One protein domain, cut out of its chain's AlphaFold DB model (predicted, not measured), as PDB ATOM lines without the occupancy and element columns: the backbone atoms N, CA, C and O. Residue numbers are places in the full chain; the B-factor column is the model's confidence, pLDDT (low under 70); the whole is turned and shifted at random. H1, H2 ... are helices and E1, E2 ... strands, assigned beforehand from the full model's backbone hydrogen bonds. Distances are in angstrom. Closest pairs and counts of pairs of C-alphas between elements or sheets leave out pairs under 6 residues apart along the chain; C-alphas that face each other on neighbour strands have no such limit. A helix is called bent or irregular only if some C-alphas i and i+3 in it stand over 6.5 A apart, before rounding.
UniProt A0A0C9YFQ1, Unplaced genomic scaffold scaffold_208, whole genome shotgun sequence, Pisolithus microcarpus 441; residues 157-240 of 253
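Overview. This is residues 157 to 240 of the 253 residues of an uncharacterized protein of Pisolithus microcarpus 441 (UniProt A0A0C9YFQ1). A small three-stranded sheet with helix H1 over it makes a head at one end, and from it a long arm of chain goes out through H2 to the short helix H3 and folds back through residues 206 to 219 to E2. Residues 197 to 203, of which 201 to 203 belong to H3, stand free at the far end. The printed part has 84 residues, with three named helices and three named strands in the order H1, E1, H2, H3, E2, E3; the sheet runs E1, E3, E2 and is mixed, and the class is mixed, helices and strands. The whole is loose, with a radius of gyration of the C-alphas of 17.1 A, and only just elongated, spanning 51 by 34 by 20 A.

Along the chain. H1, residues 161 to 169, begins at C-alpha 161 (128.668, 82.257, 18.081) and is 12.8 A long. E1 is residues 173 to 175. H2, residues 177 to 189, is 16.7 A long; it is neither bent nor irregular, but only just: C-alphas 179 and 182 are 6.4 A apart. H3, residues 201 to 205, begins at (129.102, 36.035, 18.277) and is irregular, with C-alphas 202 and 205 7.1 A apart. E2, residues 220 to 225, is 15.9 A long; E3, residues 228 to 233, is 16.6 A long and ends at (123.057, 69.689, 7.045).

Arrangement. H1 is on the sheet at a height of 8.4 A, over E1 and only just over E3, with 3 of its C-alphas on E3; it runs along the strands, at 26 degrees to E1 on the local plane. Its closest C-alphas to E1 are those of Ala 167 and Phe 173, 6.1 A. E1 and E3 are parallel, with N 174 and O 229 2.8 A apart. E2 and E3 form an antiparallel hairpin, with N 223 and O 230 2.9 A apart. H2 only grazes the sheet, with residues 178 to 181. H3 is not on it, and H2 and H3 are apart. In H1 every O i to N i+4 pair is within hydrogen-bond range, in H2 7 of 9, in H3 0 of 1, beside 1 of 2 O i to N i+3 pairs.

Size, cuts and confidence. The C-alphas farthest apart are those of Arg 201 and Asp 226, 52.1 A. The printed part has no cut. The links H2 to H3 and H3 to E2 are long. The mean pLDDT of the printed part is 75.2; residues 176 to 183, 212, 214, 217 to 218 and 235 to 240 are under 70.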
ATOM      1  N   SER A 157     125.665  74.732  13.638       77.38
ATOM      2  CA  SER A 157     127.002  75.321  13.495       77.38
ATOM      3  C   SER A 157     126.960  76.750  12.949       77.38
ATOM      4  O   SER A 157     127.747  77.588  13.375       77.38
ATOM      5  N   SER A 158     126.015  77.061  12.056       78.88
ATOM      6  CA  SER A 158     125.791  78.437  11.589       78.88
ATOM      7  C   SER A 158     125.240  79.383  12.662       78.88
ATOM      8  O   SER A 158     125.350  80.590  12.503       78.88
ATOM      9  N   GLN A 159     124.630  78.889  13.738       79.69
ATOM     10  CA  GLN A 159     123.996  79.713  14.779       79.69
ATOM     11  C   GLN A 159     124.831  79.802  16.061       79.69
ATOM     12  O   GLN A 159     124.477  80.554  16.965       79.69
ATOM     13  N   ASP A 160     125.926  79.051  16.129       82.00
ATOM     14  CA  ASP A 160     126.818  78.995  17.277       82.00
ATOM     15  C   ASP A 160     127.880  80.105  17.189       82.00
ATOM     16  O   ASP A 160     128.778  80.082  16.342       82.00
ATOM     17  N   ASN A 161     127.748  81.120  18.047       81.75
ATOM     18  CA  ASN A 161     128.668  82.257  18.081       81.75
ATOM     19  C   ASN A 161     130.025  81.890  18.690       81.75
ATOM     20  O   ASN A 161     131.040  82.436  18.259       81.75
ATOM     21  N   ASP A 162     130.057  80.944  19.624       81.69
ATOM     22  CA  ASP A 162     131.278  80.526  20.308       81.69
ATOM     23  C   ASP A 162     132.192  79.785  19.332       81.69
ATOM     24  O   ASP A 162     133.379  80.103  19.199       81.69
ATOM     25  N   LEU A 163     131.613  78.876  18.538       78.88
ATOM     26  CA  LEU A 163     132.332  78.200  17.456       78.88
ATOM     27  C   LEU A 163     132.853  79.179  16.398       78.88
ATOM     28  O   LEU A 163     133.940  78.980  15.855       78.88
ATOM     29  N   ARG A 164     132.115  80.256  16.110       79.88
ATOM     30  CA  ARG A 164     132.557  81.302  15.172       79.88
ATOM     31  C   ARG A 164     133.733  82.105  15.715       79.88
ATOM     32  O   ARG A 164     134.667  82.380  14.963       79.88
ATOM     33  N   ILE A 165     133.702  82.481  16.994       82.19
ATOM     34  CA  ILE A 165     134.809  83.193  17.650       82.19
ATOM     35  C   ILE A 165     136.073  82.327  17.611       82.19
ATOM     36  O   ILE A 165     137.130  82.806  17.198       82.19
ATOM     37  N   LEU A 166     135.950  81.038  17.931       82.06
ATOM     38  CA  LEU A 166     137.054  80.078  17.856       82.06
ATOM     39  C   LEU A 166     137.597  79.892  16.433       82.06
ATOM     40  O   LEU A 166     138.810  79.838  16.225       82.06
ATOM     41  N   ALA A 167     136.720  79.828  15.432       82.56
ATOM     42  CA  ALA A 167     137.140  79.685  14.042       82.56
ATOM     43  C   ALA A 167     137.924  80.897  13.530       82.56
ATOM     44  O   ALA A 167     138.915  80.734  12.817       82.56
ATOM     45  N   LYS A 168     137.545  82.110  13.953       80.44
ATOM     46  CA  LYS A 168     138.307  83.330  13.644       80.44
ATOM     47  C   LYS A 168     139.729  83.288  14.218       80.44
ATOM     48  O   LYS A 168     140.629  83.871  13.623       80.44
ATOM     49  N   GLN A 169     139.944  82.600  15.341       78.75
ATOM     50  CA  GLN A 169     141.253  82.510  15.999       78.75
ATOM     51  C   GLN A 169     142.164  81.418  15.421       78.75
ATOM     52  O   GLN A 169     143.384  81.568  15.456       78.75
ATOM     53  N   HIS A 170     141.602  80.325  14.895       77.19
ATOM     54  CA  HIS A 170     142.393  79.142  14.535       77.19
ATOM     55  C   HIS A 170     142.225  78.684  13.086       77.19
ATOM     56  O   HIS A 170     143.194  78.617  12.331       77.19
ATOM     57  N   ARG A 171     141.011  78.278  12.706       78.06
ATOM     58  CA  ARG A 171     140.721  77.646  11.412       78.06
ATOM     59  C   ARG A 171     139.406  78.212  10.877       78.06
ATOM     60  O   ARG A 171     138.418  78.164  11.601       78.06
ATOM     61  N   PRO A 172     139.333  78.641   9.607       78.50
ATOM     62  CA  PRO A 172     138.171  79.346   9.061       78.50
ATOM     63  C   PRO A 172     136.985  78.422   8.721       78.50
ATOM     64  O   PRO A 172     136.194  78.741   7.838       78.50
ATOM     65  N   PHE A 173     136.856  77.271   9.386       78.31
ATOM     66  CA  PHE A 173     135.813  76.280   9.124       78.31
ATOM     67  C   PHE A 173     135.125  75.868  10.423       78.31
ATOM     68  O   PHE A 173     135.779  75.468  11.383       78.31
ATOM     69  N   VAL A 174     133.796  75.920  10.417       80.19
ATOM     70  CA  VAL A 174     132.919  75.500  11.510       80.19
ATOM     71  C   VAL A 174     131.923  74.487  10.971       80.19
ATOM     72  O   VAL A 174     131.307  74.695   9.930       80.19
ATOM     73  N   GLY A 175     131.705  73.396  11.693       75.75
ATOM     74  CA  GLY A 175     130.653  72.453  11.349       75.75
ATOM     75  C   GLY A 175     130.354  71.498  12.490       75.75
ATOM     76  O   GLY A 175     131.210  71.220  13.329       75.75
ATOM     77  N   SER A 176     129.125  70.992  12.522       65.56
ATOM     78  CA  SER A 176     128.738  69.992  13.516       65.56
ATOM     79  C   SER A 176     129.490  68.672  13.308       65.56
ATOM     80  O   SER A 176     129.573  68.139  12.194       65.56
ATOM     81  N   THR A 177     129.989  68.096  14.407       63.78
ATOM     82  CA  THR A 177     130.720  66.820  14.411       63.78
ATOM     83  C   THR A 177     129.911  65.719  13.731       63.78
ATOM     84  O   THR A 177     130.465  64.921  12.987       63.78
ATOM     85  N   PHE A 178     128.587  65.690  13.879       59.00
ATOM     86  CA  PHE A 178     127.767  64.639  13.275       59.00
ATOM     87  C   PHE A 178     127.682  64.722  11.737       59.00
ATOM     88  O   PHE A 178     127.674  63.685  11.078       59.00
ATOM     89  N   SER A 179     127.684  65.930  11.155       56.56
ATOM     90  CA  SER A 179     127.615  66.117   9.695       56.56
ATOM     91  C   SER A 179     128.963  65.862   9.011       56.56
ATOM     92  O   SER A 179     129.013  65.314   7.910       56.56
ATOM     93  N   LEU A 180     130.065  66.224   9.674       64.12
ATOM     94  CA  LEU A 180     131.420  66.080   9.133       64.12
ATOM     95  C   LEU A 180     132.034  64.704   9.408       64.12
ATOM     96  O   LEU A 180     132.704  64.160   8.535       64.12
ATOM     97  N   THR A 181     131.788  64.103  10.577       65.00
ATOM     98  CA  THR A 181     132.494  62.874  11.000       65.00
ATOM     99  C   THR A 181     132.162  61.673  10.124       65.00
ATOM    100  O   THR A 181     133.028  60.838   9.889       65.00
ATOM    101  N   GLY A 182     130.934  61.580   9.598       64.75
ATOM    102  CA  GLY A 182     130.558  60.490   8.694       64.75
ATOM    103  C   GLY A 182     131.420  60.461   7.432       64.75
ATOM    104  O   GLY A 182     132.031  59.440   7.130       64.75
ATOM    105  N   HIS A 183     131.534  61.601   6.753       68.88
ATOM    106  CA  HIS A 183     132.331  61.741   5.535       68.88
ATOM    107  C   HIS A 183     133.837  61.769   5.817       68.88
ATOM    108  O   HIS A 183     134.610  61.148   5.089       68.88
ATOM    109  N   ALA A 184     134.262  62.415   6.905       71.19
ATOM    110  CA  ALA A 184     135.658  62.419   7.327       71.19
ATOM    111  C   ALA A 184     136.162  61.003   7.632       71.19
ATOM    112  O   ALA A 184     137.283  60.667   7.262       71.19
ATOM    113  N   HIS A 185     135.328  60.143   8.229       73.69
ATOM    114  CA  HIS A 185     135.672  58.740   8.442       73.69
ATOM    115  C   HIS A 185     135.915  58.013   7.117       73.69
ATOM    116  O   HIS A 185     136.912  57.310   6.998       73.69
ATOM    117  N   PHE A 186     135.059  58.191   6.104       73.38
ATOM    118  CA  PHE A 186     135.268  57.573   4.787       73.38
ATOM    119  C   PHE A 186     136.570  58.036   4.128       73.38
ATOM    120  O   PHE A 186     137.335  57.207   3.637       73.38
ATOM    121  N   LEU A 187     136.858  59.341   4.178       75.88
ATOM    122  CA  LEU A 187     138.088  59.912   3.626       75.88
ATOM    123  C   LEU A 187     139.339  59.421   4.364       75.88
ATOM    124  O   LEU A 187     140.327  59.073   3.722       75.88
ATOM    125  N   ALA A 188     139.295  59.362   5.696       77.00
ATOM    126  CA  ALA A 188     140.431  58.953   6.519       77.00
ATOM    127  C   ALA A 188     140.673  57.435   6.491       77.00
ATOM    128  O   ALA A 188     141.818  56.991   6.473       77.00
ATOM    129  N   SER A 189     139.606  56.631   6.490       77.75
ATOM    130  CA  SER A 189     139.694  55.163   6.506       77.75
ATOM    131  C   SER A 189     139.856  54.541   5.120       77.75
ATOM    132  O   SER A 189     140.208  53.367   5.027       77.75
ATOM    133  N   GLY A 190     139.607  55.303   4.048       77.62
ATOM    134  CA  GLY A 190     139.643  54.790   2.681       77.62
ATOM    135  C   GLY A 190     138.567  53.738   2.410       77.62
ATOM    136  O   GLY A 190     138.837  52.788   1.682       77.62
ATOM    137  N   ASP A 191     137.384  53.904   3.012       72.62
ATOM    138  CA  ASP A 191     136.249  52.971   2.914       72.62
ATOM    139  C   ASP A 191     136.563  51.558   3.447       72.62
ATOM    140  O   ASP A 191     136.201  50.529   2.874       72.62
ATOM    141  N   ARG A 192     137.295  51.493   4.568       81.50
ATOM    142  CA  ARG A 192     137.598  50.222   5.234       81.50
ATOM    143  C   ARG A 192     136.322  49.609   5.822       81.50
ATOM    144  O   ARG A 192     135.564  50.289   6.509       81.50
ATOM    145  N   ALA A 193     136.149  48.304   5.610       80.50
ATOM    146  CA  ALA A 193     135.069  47.526   6.210       80.50
ATOM    147  C   ALA A 193     135.097  47.585   7.750       80.50
ATOM    148  O   ALA A 193     136.165  47.677   8.367       80.50
ATOM    149  N   ILE A 194     133.914  47.512   8.357       82.44
ATOM    150  CA  ILE A 194     133.728  47.570   9.808       82.44
ATOM    151  C   ILE A 194     134.280  46.287  10.438       82.44
ATOM    152  O   ILE A 194     133.967  45.183   9.992       82.44
ATOM    153  N   ASP A 195     135.090  46.433  11.489       82.94
ATOM    154  CA  ASP A 195     135.562  45.302  12.284       82.94
ATOM    155  C   ASP A 195     134.472  44.866  13.273       82.94
ATOM    156  O   ASP A 195     134.142  45.585  14.218       82.94
ATOM    157  N   THR A 196     133.894  43.690  13.034       83.38
ATOM    158  CA  THR A 196     132.860  43.084  13.883       83.38
ATOM    159  C   THR A 196     133.430  42.109  14.914       83.38
ATOM    160  O   THR A 196     132.676  41.607  15.745       83.38
ATOM    161  N   SER A 197     134.752  41.886  14.942       82.12
ATOM    162  CA  SER A 197     135.402  41.009  15.926       82.12
ATOM    163  C   SER A 197     135.155  41.363  17.404       82.12
ATOM    164  O   SER A 197     135.060  40.423  18.198       82.12
ATOM    165  N   PRO A 198     134.995  42.642  17.824       82.62
ATOM    166  CA  PRO A 198     134.702  42.955  19.223       82.62
ATOM    167  C   PRO A 198     133.223  42.768  19.596       82.62
ATOM    168  O   PRO A 198     132.872  42.878  20.773       82.62
ATOM    169  N   LEU A 199     132.339  42.529  18.622       83.38
ATOM    170  CA  LEU A 199     130.914  42.329  18.872       83.38
ATOM    171  C   LEU A 199     130.629  40.894  19.331       83.38
ATOM    172  O   LEU A 199     131.456  39.989  19.229       83.38
ATOM    173  N   SER A 200     129.429  40.673  19.875       83.50
ATOM    174  CA  SER A 200     129.018  39.330  20.286       83.50
ATOM    175  C   SER A 200     128.961  38.383  19.081       83.50
ATOM    176  O   SER A 200     128.721  38.805  17.951       83.50
ATOM    177  N   ARG A 201     129.109  37.074  19.327       82.94
ATOM    178  CA  ARG A 201     129.102  36.035  18.277       82.94
ATOM    179  C   ARG A 201     127.867  36.081  17.364       82.94
ATOM    180  O   ARG A 201     127.935  35.619  16.234       82.94
ATOM    181  N   ILE A 202     126.754  36.638  17.840       84.75
ATOM    182  CA  ILE A 202     125.515  36.792  17.063       84.75
ATOM    183  C   ILE A 202     125.735  37.719  15.854       84.75
ATOM    184  O   ILE A 202     125.149  37.493  14.803       84.75
ATOM    185  N   PHE A 203     126.637  38.695  15.965       82.56
ATOM    186  CA  PHE A 203     126.980  39.636  14.896       82.56
ATOM    187  C   PHE A 203     128.121  39.155  13.989       82.56
ATOM    188  O   PHE A 203     128.540  39.883  13.095       82.56
ATOM    189  N   ALA A 204     128.630  37.932  14.183       82.75
ATOM    190  CA  ALA A 204     129.730  37.405  13.371       82.75
ATOM    191  C   ALA A 204     129.352  37.215  11.890       82.75
ATOM    192  O   ALA A 204     130.229  37.211  11.030       82.75
ATOM    193  N   HIS A 205     128.056  37.059  11.601       81.75
ATOM    194  CA  HIS A 205     127.517  36.909  10.245       81.75
ATOM    195  C   HIS A 205     126.866  38.188   9.707       81.75
ATOM    196  O   HIS A 205     126.289  38.163   8.622       81.75
ATOM    197  N   GLU A 206     126.940  39.289  10.457       84.25
ATOM    198  CA  GLU A 206     126.370  40.561  10.033       84.25
ATOM    199  C   GLU A 206     127.236  41.212   8.950       84.25
ATOM    200  O   GLU A 206     128.449  40.984   8.868       84.25
ATOM    201  N   SER A 207     126.614  42.032   8.103       80.12
ATOM    202  CA  SER A 207     127.347  42.722   7.045       80.12
ATOM    203  C   SER A 207     128.428  43.650   7.621       80.12
ATOM    204  O   SER A 207     128.191  44.454   8.517       80.12
ATOM    205  N   THR A 208     129.643  43.561   7.078       80.50
ATOM    206  CA  THR A 208     130.775  44.447   7.425       80.50
ATOM    207  C   THR A 208     130.788  45.734   6.593       80.50
ATOM    208  O   THR A 208     131.712  46.545   6.687       80.50
ATOM    209  N   THR A 209     129.764  45.911   5.754       79.88
ATOM    210  CA  THR A 209     129.570  47.076   4.889       79.88
ATOM    211  C   THR A 209     128.775  48.145   5.631       79.88
ATOM    212  O   THR A 209     127.972  47.848   6.513       79.88
ATOM    213  N   PHE A 210     128.988  49.408   5.279       75.75
ATOM    214  CA  PHE A 210     128.216  50.506   5.843       75.75
ATOM    215  C   PHE A 210     126.733  50.406   5.472       75.75
ATOM    216  O   PHE A 210     126.371  49.945   4.390       75.75
ATOM    217  N   ALA A 211     125.870  50.888   6.369       76.19
ATOM    218  CA  ALA A 211     124.441  50.973   6.103       76.19
ATOM    219  C   ALA A 211     124.190  51.803   4.825       76.19
ATOM    220  O   ALA A 211     124.733  52.910   4.731       76.19
ATOM    221  N   PRO A 212     123.336  51.347   3.886       68.00
ATOM    222  CA  PRO A 212     123.112  52.027   2.610       68.00
ATOM    223  C   PRO A 212     122.772  53.515   2.751       68.00
ATOM    224  O   PRO A 212     123.293  54.340   2.009       68.00
ATOM    225  N   GLY A 213     121.979  53.883   3.765       71.12
ATOM    226  CA  GLY A 213     121.614  55.277   4.041       71.12
ATOM    227  C   GLY A 213     122.793  56.190   4.399       71.12
ATOM    228  O   GLY A 213     122.695  57.401   4.246       71.12
ATOM    229  N   ARG A 214     123.928  55.634   4.839       68.38
ATOM    230  CA  ARG A 214     125.156  56.391   5.127       68.38
ATOM    231  C   ARG A 214     126.043  56.577   3.893       68.38
ATOM    232  O   ARG A 214     126.927  57.424   3.918       68.38
ATOM    233  N   CYS A 215     125.785  55.808   2.837       70.06
ATOM    234  CA  CYS A 215     126.433  55.924   1.531       70.06
ATOM    235  C   CYS A 215     125.600  56.748   0.534       70.06
ATOM    236  O   CYS A 215     126.042  56.980  -0.590       70.06
ATOM    237  N   MET A 216     124.393  57.179   0.916       71.62
ATOM    238  CA  MET A 216     123.555  58.022   0.068       71.62
ATOM    239  C   MET A 216     124.146  59.432  -0.061       71.62
ATOM    240  O   MET A 216     124.735  59.941   0.896       71.62
ATOM    241  N   PRO A 217     123.987  60.082  -1.227       62.91
ATOM    242  CA  PRO A 217     124.405  61.464  -1.402       62.91
ATOM    243  C   PRO A 217     123.641  62.370  -0.431       62.91
ATOM    244  O   PRO A 217     122.420  62.287  -0.311       62.91
ATOM    245  N   VAL A 218     124.374  63.244   0.253       69.94
ATOM    246  CA  VAL A 218     123.824  64.225   1.194       69.94
ATOM    247  C   VAL A 218     124.125  65.620   0.661       69.94
ATOM    248  O   VAL A 218     125.273  65.917   0.329       69.94
ATOM    249  N   SER A 219     123.110  66.483   0.585       77.38
ATOM    250  CA  SER A 219     123.308  67.912   0.352       77.38
ATOM    251  C   SER A 219     123.706  68.614   1.652       77.38
ATOM    252  O   SER A 219     123.264  68.273   2.754       77.38
ATOM    253  N   VAL A 220     124.589  69.598   1.524       77.81
ATOM    254  CA  VAL A 220     125.140  70.353   2.647       77.81
ATOM    255  C   VAL A 220     125.075  71.831   2.291       77.81
ATOM    256  O   VAL A 220     125.349  72.205   1.150       77.81
ATOM    257  N   ILE A 221     124.695  72.662   3.254       81.19
ATOM    258  CA  ILE A 221     124.630  74.113   3.099       81.19
ATOM    259  C   ILE A 221     125.956  74.692   3.590       81.19
ATOM    260  O   ILE A 221     126.393  74.405   4.708       81.19
ATOM    261  N   LEU A 222     126.599  75.479   2.727       83.69
ATOM    262  CA  LEU A 222     127.831  76.201   3.021       83.69
ATOM    263  C   LEU A 222     127.505  77.685   3.167       83.69
ATOM    264  O   LEU A 222     127.306  78.382   2.174       83.69
ATOM    265  N   ASP A 223     127.480  78.159   4.405       81.44
ATOM    266  CA  ASP A 223     127.222  79.557   4.728       81.44
ATOM    267  C   ASP A 223     128.554  80.254   5.016       81.44
ATOM    268  O   ASP A 223     129.237  79.929   5.992       81.44
ATOM    269  N   TYR A 224     128.928  81.218   4.175       84.06
ATOM    270  CA  TYR A 224     130.125  82.038   4.362       84.06
ATOM    271  C   TYR A 224     129.768  83.363   5.027       84.06
ATOM    272  O   TYR A 224     129.042  84.167   4.450       84.06
ATOM    273  N   ASN A 225     130.298  83.598   6.226       79.31
ATOM    274  CA  ASN A 225     130.103  84.839   6.973       79.31
ATOM    275  C   ASN A 225     131.414  85.232   7.665       79.31
ATOM    276  O   ASN A 225     132.051  84.391   8.293       79.31
ATOM    277  N   ASP A 226     131.813  86.504   7.582       80.12
ATOM    278  CA  ASP A 226     132.993  87.058   8.271       80.12
ATOM    279  C   ASP A 226     134.283  86.218   8.141       80.12
ATOM    280  O   ASP A 226     134.937  85.912   9.142       80.12
ATOM    281  N   CYS A 227     134.649  85.817   6.920       79.88
ATOM    282  CA  CYS A 227     135.823  84.972   6.648       79.88
ATOM    283  C   CYS A 227     135.783  83.560   7.262       79.88
ATOM    284  O   CYS A 227     136.797  82.863   7.247       79.88
ATOM    285  N   VAL A 228     134.623  83.115   7.748       83.25
ATOM    286  CA  VAL A 228     134.404  81.776   8.297       83.25
ATOM    287  C   VAL A 228     133.358  81.041   7.462       83.25
ATOM    288  O   VAL A 228     132.275  81.554   7.182       83.25
ATOM    289  N   TRP A 229     133.679  79.809   7.083       83.94
ATOM    290  CA  TRP A 229     132.759  78.879   6.441       83.94
ATOM    291  C   TRP A 229     132.035  78.057   7.501       83.94
ATOM    292  O   TRP A 229     132.676  77.383   8.307       83.94
ATOM    293  N   SER A 230     130.706  78.076   7.480       84.25
ATOM    294  CA  SER A 230     129.868  77.204   8.302       84.25
ATOM    295  C   SER A 230     129.201  76.124   7.457       84.25
ATOM    296  O   SER A 230     128.673  76.402   6.382       84.25
ATOM    297  N   ILE A 231     129.272  74.883   7.936       83.31
ATOM    298  CA  ILE A 231     128.804  73.680   7.245       83.31
ATOM    299  C   ILE A 231     127.607  73.109   8.005       83.31
ATOM    300  O   ILE A 231     127.770  72.538   9.087       83.31
ATOM    301  N   ASP A 232     126.415  73.216   7.423       80.38
ATOM    302  CA  ASP A 232     125.168  72.732   8.015       80.38
ATOM    303  C   ASP A 232     124.504  71.658   7.145       80.38
ATOM    304  O   ASP A 232     124.550  71.696   5.917       80.38
ATOM    305  N   SER A 233     123.837  70.689   7.778       76.00
ATOM    306  CA  SER A 233     123.057  69.689   7.045       76.00
ATOM    307  C   SER A 233     121.834  70.335   6.391       76.00
ATOM    308  O   SER A 233     121.077  71.053   7.057       76.00
ATOM    309  N   ASP A 234     121.604  70.024   5.117       71.31
ATOM    310  CA  ASP A 234     120.441  70.501   4.375       71.31
ATOM    311  C   ASP A 234     119.162  69.814   4.881       71.31
ATOM    312  O   ASP A 234     118.756  68.737   4.450       71.31
ATOM    313  N   LYS A 235     118.520  70.433   5.874       64.69
ATOM    314  CA  LYS A 235     117.171  70.060   6.308       64.69
ATOM    315  C   LYS A 235     116.168  70.883   5.506       64.69
ATOM    316  O   LYS A 235     115.499  71.752   6.075       64.69
ATOM    317  N   ALA A 236     116.042  70.582   4.214       48.78
ATOM    318  CA  ALA A 236     115.159  71.265   3.264       48.78
ATOM    319  C   ALA A 236     113.703  71.467   3.760       48.78
ATOM    320  O   ALA A 236     113.012  72.377   3.314       48.78
ATOM    321  N   ASN A 237     113.236  70.699   4.755       45.34
ATOM    322  CA  ASN A 237     111.848  70.733   5.229       45.34
ATOM    323  C   ASN A 237     111.564  71.475   6.551       45.34
ATOM    324  O   ASN A 237     110.397  71.594   6.930       45.34
ATOM    325  N   VAL A 238     112.558  72.004   7.275       47.72
ATOM    326  CA  VAL A 238     112.291  72.610   8.607       47.72
ATOM    327  C   VAL A 238     112.038  74.121   8.537       47.72
ATOM    328  O   VAL A 238     111.274  74.666   9.332       47.72
ATOM    329  N   ILE A 239     112.636  74.821   7.571       43.44
ATOM    330  CA  ILE A 239     112.546  76.290   7.481       43.44
ATOM    331  C   ILE A 239     111.305  76.729   6.684       43.44
ATOM    332  O   ILE A 239     110.670  77.724   7.040       43.44
ATOM    333  N   ALA A 240     110.893  75.954   5.675       41.56
ATOM    334  CA  ALA A 240     109.743  76.275   4.825       41.56
ATOM    335  C   ALA A 240     108.416  76.356   5.609       41.56
ATOM    336  O   ALA A 240     107.621  77.272   5.391       41.56
TER     337      ALA A 240